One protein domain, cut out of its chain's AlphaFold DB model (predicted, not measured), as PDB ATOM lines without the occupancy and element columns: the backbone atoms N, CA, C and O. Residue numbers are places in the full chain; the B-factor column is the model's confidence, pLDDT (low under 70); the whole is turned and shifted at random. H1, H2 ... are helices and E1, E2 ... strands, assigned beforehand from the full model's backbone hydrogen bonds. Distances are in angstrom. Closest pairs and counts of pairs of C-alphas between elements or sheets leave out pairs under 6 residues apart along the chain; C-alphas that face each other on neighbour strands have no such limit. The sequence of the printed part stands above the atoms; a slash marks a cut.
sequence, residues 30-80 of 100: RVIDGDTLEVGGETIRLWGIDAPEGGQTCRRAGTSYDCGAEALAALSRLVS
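AT A GLANCE: This is residues 30 to 80 of the 100 residues of the protein "Thermonuclease family protein" of Rhodospirillales bacterium (UniProt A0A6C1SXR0). Two small hairpins, E1 with E2 and E3 with E4, stand at opposite ends of an elongated domain, and one helix, H1, fills the stretch between them, running from the second hairpin back towards the first. A long link, residues 46 to 56, also spans the way from one hairpin to the other. The printed part has 51 residues, with four named strands and then one named helix, in the order E1 E2 E3 E4 H1; each sheet is an antiparallel pair, and the class is mixed, helices and strands. The whole is only just compact, close to loose, with a radius of gyration of the C-alphas of 11.6 A and spans of 40 by 21 by 15 A.

HOW THE PARTS SIT: E1, residues 36 to 39, and E2, residues 42 to 45, form an antiparallel hairpin at 151 degrees, with N 44 and O 37 within hydrogen-bond range at 2.7 A. Residues 30 to 31 pair antiparallel with residues 37 to 38 of E1. E3, residues 57 to 60, is apart from E1 and E2. It forms an antiparallel hairpin with E4, residues 63 to 66, at 140 degrees, with N 58 and O 65 within hydrogen-bond range at 2.9 A. H1, residues 67 to 79, follows E4 by a tight link with no residue between. The closest C-alphas of E3 and H1, those of Thr 57 and Cys 67, are 5.5 A apart. E1 and H1 are near each other, while E2 and H1 are apart. In H1 every O i to N i+4 pair is within hydrogen-bond range.

IN THESE COORDINATES: E1 begins at C-alpha 36 (-43.176, 0.961, 8.529); E1 and E2 each measure 9.9 A, E3 10.1 A and E4 10.3 A. H1 measures 18.7 A and ends at C-alpha 79 (-45.265, 9.187, 0.192).

THE WHOLE: The C-alphas farthest apart, those of Gly 40 and Gly 62, are 40.2 A apart. The printed part has no cut, and the link from E2 to E3 is long. Mean pLDDT of the printed part is 95.9; no printed residue is under 70.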
ATOM      1  N   ARG A  30     -47.396   9.223   8.546       94.50
ATOM      2  CA  ARG A  30     -46.079   9.398   9.162       94.50
ATOM      3  C   ARG A  30     -45.199   8.208   8.807       94.50
ATOM      4  O   ARG A  30     -45.630   7.072   8.933       94.50
ATOM      5  N   VAL A  31     -43.969   8.462   8.380       96.19
ATOM      6  CA  VAL A  31     -42.979   7.402   8.144       96.19
ATOM      7  C   VAL A  31     -42.236   7.115   9.445       96.19
ATOM      8  O   VAL A  31     -41.802   8.062  10.100       96.19
ATOM      9  N   ILE A  32     -42.132   5.841   9.831       96.31
ATOM     10  CA  ILE A  32     -41.396   5.403  11.029       96.31
ATOM     11  C   ILE A  32     -39.981   4.955  10.641       96.31
ATOM     12  O   ILE A  32     -39.017   5.440  11.228       96.31
ATOM     13  N   ASP A  33     -39.854   4.115   9.614       97.50
ATOM     14  CA  ASP A  33     -38.587   3.597   9.072       97.50
ATOM     15  C   ASP A  33     -38.751   3.239   7.574       97.50
ATOM     16  O   ASP A  33     -39.584   3.827   6.881       97.50
ATOM     17  N   GLY A  34     -37.917   2.345   7.033       97.44
ATOM     18  CA  GLY A  34     -37.928   1.977   5.617       97.44
ATOM     19  C   GLY A  34     -39.050   1.032   5.166       97.44
ATOM     20  O   GLY A  34     -39.242   0.889   3.956       97.44
ATOM     21  N   ASP A  35     -39.785   0.397   6.081       97.50
ATOM     22  CA  ASP A  35     -40.906  -0.503   5.768       97.50
ATOM     23  C   ASP A  35     -42.161  -0.236   6.619       97.50
ATOM     24  O   ASP A  35     -43.203  -0.849   6.376       97.50
ATOM     25  N   THR A  36     -42.105   0.698   7.568       96.88
ATOM     26  CA  THR A  36     -43.176   0.961   8.529       96.88
ATOM     27  C   THR A  36     -43.695   2.398   8.441       96.88
ATOM     28  O   THR A  36     -42.956   3.388   8.459       96.88
ATOM     29  N   LEU A  37     -45.021   2.520   8.366       95.06
ATOM     30  CA  LEU A  37     -45.780   3.769   8.309       95.06
ATOM     31  C   LEU A  37     -46.805   3.809   9.442       95.06
ATOM     32  O   LEU A  37     -47.331   2.776   9.839       95.06
ATOM     33  N   GLU A  38     -47.178   4.997   9.895       94.06
ATOM     34  CA  GLU A  38     -48.441   5.213  10.593       94.06
ATOM     35  C   GLU A  38     -49.416   5.925   9.655       94.06
ATOM     36  O   GLU A  38     -49.078   6.954   9.063       94.06
ATOM     37  N   VAL A  39     -50.625   5.385   9.520       92.62
ATOM     38  CA  VAL A  39     -51.693   5.963   8.701       92.62
ATOM     39  C   VAL A  39     -52.963   6.007   9.536       92.62
ATOM     40  O   VAL A  39     -53.487   4.970   9.933       92.62
ATOM     41  N   GLY A  40     -53.455   7.212   9.830       89.12
ATOM     42  CA  GLY A  40     -54.686   7.383  10.616       89.12
ATOM     43  C   GLY A  40     -54.615   6.776  12.025       89.12
ATOM     44  O   GLY A  40     -55.627   6.302  12.532       89.12
ATOM     45  N   GLY A  41     -53.424   6.754  12.634       88.69
ATOM     46  CA  GLY A  41     -53.190   6.182  13.964       88.69
ATOM     47  C   GLY A  41     -52.953   4.667  13.993       88.69
ATOM     48  O   GLY A  41     -52.706   4.123  15.065       88.69
ATOM     49  N   GLU A  42     -52.996   3.975  12.849       90.56
ATOM     50  CA  GLU A  42     -52.595   2.567  12.754       90.56
ATOM     51  C   GLU A  42     -51.156   2.443  12.245       90.56
ATOM     52  O   GLU A  42     -50.807   3.012  11.208       90.56
ATOM     53  N   THR A  43     -50.335   1.645  12.933       93.56
ATOM     54  CA  THR A  43     -49.013   1.237  12.438       93.56
ATOM     55  C   THR A  43     -49.167   0.139  11.390       93.56
ATOM     56  O   THR A  43     -49.731  -0.925  11.648       93.56
ATOM     57  N   ILE A  44     -48.628   0.386  10.203       94.56
ATOM     58  CA  ILE A  44     -48.704  -0.470   9.026       94.56
ATOM     59  C   ILE A  44     -47.283  -0.826   8.603       94.56
ATOM     60  O   ILE A  44     -46.494   0.056   8.276       94.56
ATOM     61  N   ARG A  45     -46.988  -2.129   8.548       95.69
ATOM     62  CA  ARG A  45     -45.771  -2.657   7.920       95.69
ATOM     63  C   ARG A  45     -46.045  -3.023   6.465       95.69
ATOM     64  O   ARG A  45     -47.063  -3.655   6.163       95.69
ATOM     65  N   LEU A  46     -45.150  -2.635   5.566       96.12
ATOM     66  CA  LEU A  46     -45.218  -2.972   4.151       96.12
ATOM     67  C   LEU A  46     -44.978  -4.471   3.972       96.12
ATOM     68  O   LEU A  46     -43.935  -5.016   4.312       96.12
ATOM     69  N   TRP A  47     -45.975  -5.159   3.424       95.81
ATOM     70  CA  TRP A  47     -45.903  -6.602   3.250       95.81
ATOM     71  C   TRP A  47     -44.811  -7.004   2.250       95.81
ATOM     72  O   TRP A  47     -44.782  -6.504   1.125       95.81
ATOM     73  N   GLY A  48     -43.963  -7.956   2.644       96.06
ATOM     74  CA  GLY A  48     -42.910  -8.512   1.789       96.06
ATOM     75  C   GLY A  48     -41.667  -7.630   1.651       96.06
ATOM     76  O   GLY A  48     -40.797  -7.949   0.843       96.06
ATOM     77  N   ILE A  49     -41.580  -6.544   2.420       96.62
ATOM     78  CA  ILE A  49     -40.405  -5.678   2.507       96.62
ATOM     79  C   ILE A  49     -39.842  -5.813   3.921       96.62
ATOM     80  O   ILE A  49     -40.604  -5.827   4.880       96.62
ATOM     81  N   ASP A  50     -38.522  -5.940   4.015       95.88
ATOM     82  CA  ASP A  50     -37.759  -5.836   5.256       95.88
ATOM     83  C   ASP A  50     -36.693  -4.772   5.007       95.88
ATOM     84  O   ASP A  50     -35.875  -4.904   4.087       95.88
ATOM     85  N   ALA A  51     -36.782  -3.665   5.731       97.06
ATOM     86  CA  ALA A  51     -35.905  -2.520   5.551       97.06
ATOM     87  C   ALA A  51     -35.082  -2.277   6.820       97.06
ATOM     88  O   ALA A  51     -35.486  -2.698   7.899       97.06
ATOM     89  N   PRO A  52     -33.934  -1.584   6.715       97.00
ATOM     90  CA  PRO A  52     -33.189  -1.189   7.897       97.00
ATOM     91  C   PRO A  52     -34.050  -0.365   8.857       97.00
ATOM     92  O   PRO A  52     -34.708   0.596   8.447       97.00
ATOM     93  N   GLU A  53     -33.991  -0.729  10.134       94.56
ATOM     94  CA  GLU A  53     -34.689  -0.041  11.218       94.56
ATOM     95  C   GLU A  53     -34.118   1.374  11.419       94.56
ATOM     96  O   GLU A  53     -32.961   1.664  11.084       94.56
ATOM     97  N   GLY A  54     -34.909   2.275  12.004       90.44
ATOM     98  CA  GLY A  54     -34.468   3.641  12.300       90.44
ATOM     99  C   GLY A  54     -33.174   3.679  13.130       90.44
ATOM    100  O   GLY A  54     -33.083   3.072  14.195       90.44
ATOM    101  N   GLY A  55     -32.160   4.404  12.645       90.31
ATOM    102  CA  GLY A  55     -30.846   4.516  13.296       90.31
ATOM    103  C   GLY A  55     -29.918   3.309  13.098       90.31
ATOM    104  O   GLY A  55     -28.808   3.289  13.638       90.31
ATOM    105  N   GLN A  56     -30.330   2.301  12.322       96.75
ATOM    106  CA  GLN A  56     -29.461   1.187  11.974       96.75
ATOM    107  C   GLN A  56     -28.295   1.650  11.095       96.75
ATOM    108  O   GLN A  56     -28.453   2.360  10.103       96.75
ATOM    109  N   THR A  57     -27.098   1.174  11.432       97.94
ATOM    110  CA  THR A  57     -25.880   1.415  10.657       97.94
ATOM    111  C   THR A  57     -25.499   0.168   9.857       97.94
ATOM    112  O   THR A  57     -25.484  -0.943  10.386       97.94
ATOM    113  N   CYS A  58     -25.140   0.352   8.588       97.56
ATOM    114  CA  CYS A  58     -24.699  -0.700   7.673       97.56
ATOM    115  C   CYS A  58     -23.279  -0.417   7.157       97.56
ATOM    116  O   CYS A  58     -22.731   0.665   7.360       97.56
ATOM    117  N   ARG A  59     -22.679  -1.373   6.430       97.88
ATOM    118  CA  ARG A  59     -21.422  -1.157   5.689       97.88
ATOM    119  C   ARG A  59     -21.634  -1.241   4.183       97.88
ATOM    120  O   ARG A  59     -22.251  -2.182   3.693       97.88
ATOM    121  N   ARG A  60     -21.062  -0.292   3.442       96.38
ATOM    122  CA  ARG A  60     -21.011  -0.287   1.975       96.38
ATOM    123  C   ARG A  60     -19.602   0.069   1.525       96.38
ATOM    124  O   ARG A  60     -19.054   1.076   1.954       96.38
ATOM    125  N   ALA A  61     -19.007  -0.792   0.697       96.06
ATOM    126  CA  ALA A  61     -17.622  -0.641   0.234       96.06
ATOM    127  C   ALA A  61     -16.612  -0.396   1.382       96.06
ATOM    128  O   ALA A  61     -15.694   0.406   1.266       96.06
ATOM    129  N   GLY A  62     -16.805  -1.075   2.518       96.69
ATOM    130  CA  GLY A  62     -15.936  -0.958   3.693       96.69
ATOM    131  C   GLY A  62     -16.277   0.194   4.645       96.69
ATOM    132  O   GLY A  62     -15.902   0.102   5.816       96.69
ATOM    133  N   THR A  63     -17.051   1.186   4.202       97.50
ATOM    134  CA  THR A  63     -17.440   2.370   4.982       97.50
ATOM    135  C   THR A  63     -18.761   2.156   5.713       97.50
ATOM    136  O   THR A  63     -19.701   1.585   5.158       97.50
ATOM    137  N   SER A  64     -18.820   2.606   6.966       97.88
ATOM    138  CA  SER A  64     -20.036   2.597   7.784       97.88
ATOM    139  C   SER A  64     -20.948   3.762   7.396       97.88
ATOM    140  O   SER A  64     -20.453   4.871   7.208       97.88
ATOM    141  N   TYR A  65     -22.253   3.529   7.287       97.56
ATOM    142  CA  TYR A  65     -23.240   4.561   6.952       97.56
ATOM    143  C   TYR A  65     -24.598   4.271   7.601       97.56
ATOM    144  O   TYR A  65     -24.909   3.117   7.905       97.56
ATOM    145  N   ASP A  66     -25.395   5.317   7.814       97.69
ATOM    146  CA  ASP A  66     -26.730   5.235   8.416       97.69
ATOM    147  C   ASP A  66     -27.764   4.788   7.371       97.69
ATOM    148  O   ASP A  66     -28.436   5.587   6.714       97.69
ATOM    149  N   CYS A  67     -27.840   3.475   7.168       97.94
ATOM    150  CA  CYS A  67     -28.783   2.875   6.232       97.94
ATOM    151  C   CYS A  67     -30.238   3.010   6.699       97.94
ATOM    152  O   CYS A  67     -31.125   3.076   5.850       97.94
ATOM    153  N   GLY A  68     -30.486   3.093   8.012       97.81
ATOM    154  CA  GLY A  68     -31.810   3.366   8.571       97.81
ATOM    155  C   GLY A  68     -32.335   4.733   8.140       97.81
ATOM    156  O   GLY A  68     -33.447   4.847   7.623       97.81
ATOM    157  N   ALA A  69     -31.506   5.774   8.259       97.94
ATOM    158  CA  ALA A  69     -31.856   7.116   7.803       97.94
ATOM    159  C   ALA A  69     -32.073   7.180   6.283       97.94
ATOM    160  O   ALA A  69     -33.014   7.832   5.822       97.94
ATOM    161  N   GLU A  70     -31.248   6.490   5.488       98.06
ATOM    162  CA  GLU A  70     -31.446   6.424   4.034       98.06
ATOM    163  C   GLU A  70     -32.765   5.734   3.652       98.06
ATOM    164  O   GLU A  70     -33.476   6.227   2.767       98.06
ATOM    165  N   ALA A  71     -33.115   4.636   4.328       98.25
ATOM    166  CA  ALA A  71     -34.347   3.890   4.087       98.25
ATOM    167  C   ALA A  71     -35.593   4.707   4.471       98.25
ATOM    168  O   ALA A  71     -36.506   4.862   3.654       98.25
ATOM    169  N   LEU A  72     -35.583   5.336   5.652       98.00
ATOM    170  CA  LEU A  72     -36.627   6.264   6.097       98.00
ATOM    171  C   LEU A  72     -36.811   7.412   5.100       98.00
ATOM    172  O   LEU A  72     -37.937   7.746   4.714       98.00
ATOM    173  N   ALA A  73     -35.712   8.018   4.642       97.94
ATOM    174  CA  ALA A  73     -35.763   9.112   3.680       97.94
ATOM    175  C   ALA A  73     -36.317   8.655   2.322       97.94
ATOM    176  O   ALA A  73     -37.031   9.414   1.661       97.94
ATOM    177  N   ALA A  74     -36.009   7.428   1.893       97.94
ATOM    178  CA  ALA A  74     -36.554   6.853   0.671       97.94
ATOM    179  C   ALA A  74     -38.076   6.690   0.753       97.94
ATOM    180  O   ALA A  74     -38.779   7.196  -0.126       97.94
ATOM    181  N   LEU A  75     -38.593   6.075   1.820       97.56
ATOM    182  CA  LEU A  75     -40.036   5.912   1.999       97.56
ATOM    183  C   LEU A  75     -40.742   7.267   2.169       97.56
ATOM    184  O   LEU A  75     -41.769   7.511   1.537       97.56
ATOM    185  N   SER A  76     -40.135   8.203   2.905       96.94
ATOM    186  CA  SER A  76     -40.640   9.577   3.058       96.94
ATOM    187  C   SER A  76     -40.809  10.290   1.719       96.94
ATOM    188  O   SER A  76     -41.865  10.867   1.455       96.94
ATOM    189  N   ARG A  77     -39.813  10.210   0.826       97.62
ATOM    190  CA  ARG A  77     -39.919  10.777  -0.529       97.62
ATOM    191  C   ARG A  77     -41.005  10.101  -1.359       97.62
ATOM    192  O   ARG A  77     -41.653  10.771  -2.156       97.62
ATOM    193  N   LEU A  78     -41.209   8.795  -1.185       95.81
ATOM    194  CA  LEU A  78     -42.232   8.060  -1.925       95.81
ATOM    195  C   LEU A  78     -43.651   8.474  -1.540       95.81
ATOM    196  O   LEU A  78     -44.514   8.446  -2.414       95.81
ATOM    197  N   VAL A  79     -43.908   8.854  -0.287       95.12
ATOM    198  CA  VAL A  79     -45.265   9.187   0.192       95.12
ATOM    199  C   VAL A  79     -45.541  10.691   0.287       95.12
ATOM    200  O   VAL A  79     -46.701  11.094   0.350       95.12
ATOM    201  N   SER A  80     -44.507  11.537   0.266       94.31
ATOM    202  CA  SER A  80     -44.647  12.987   0.440       94.31
ATOM    203  C   SER A  80     -45.574  13.620  -0.605       94.31
ATOM    204  O   SER A  80     -45.372  13.464  -1.810       94.31
TER     205      SER A  80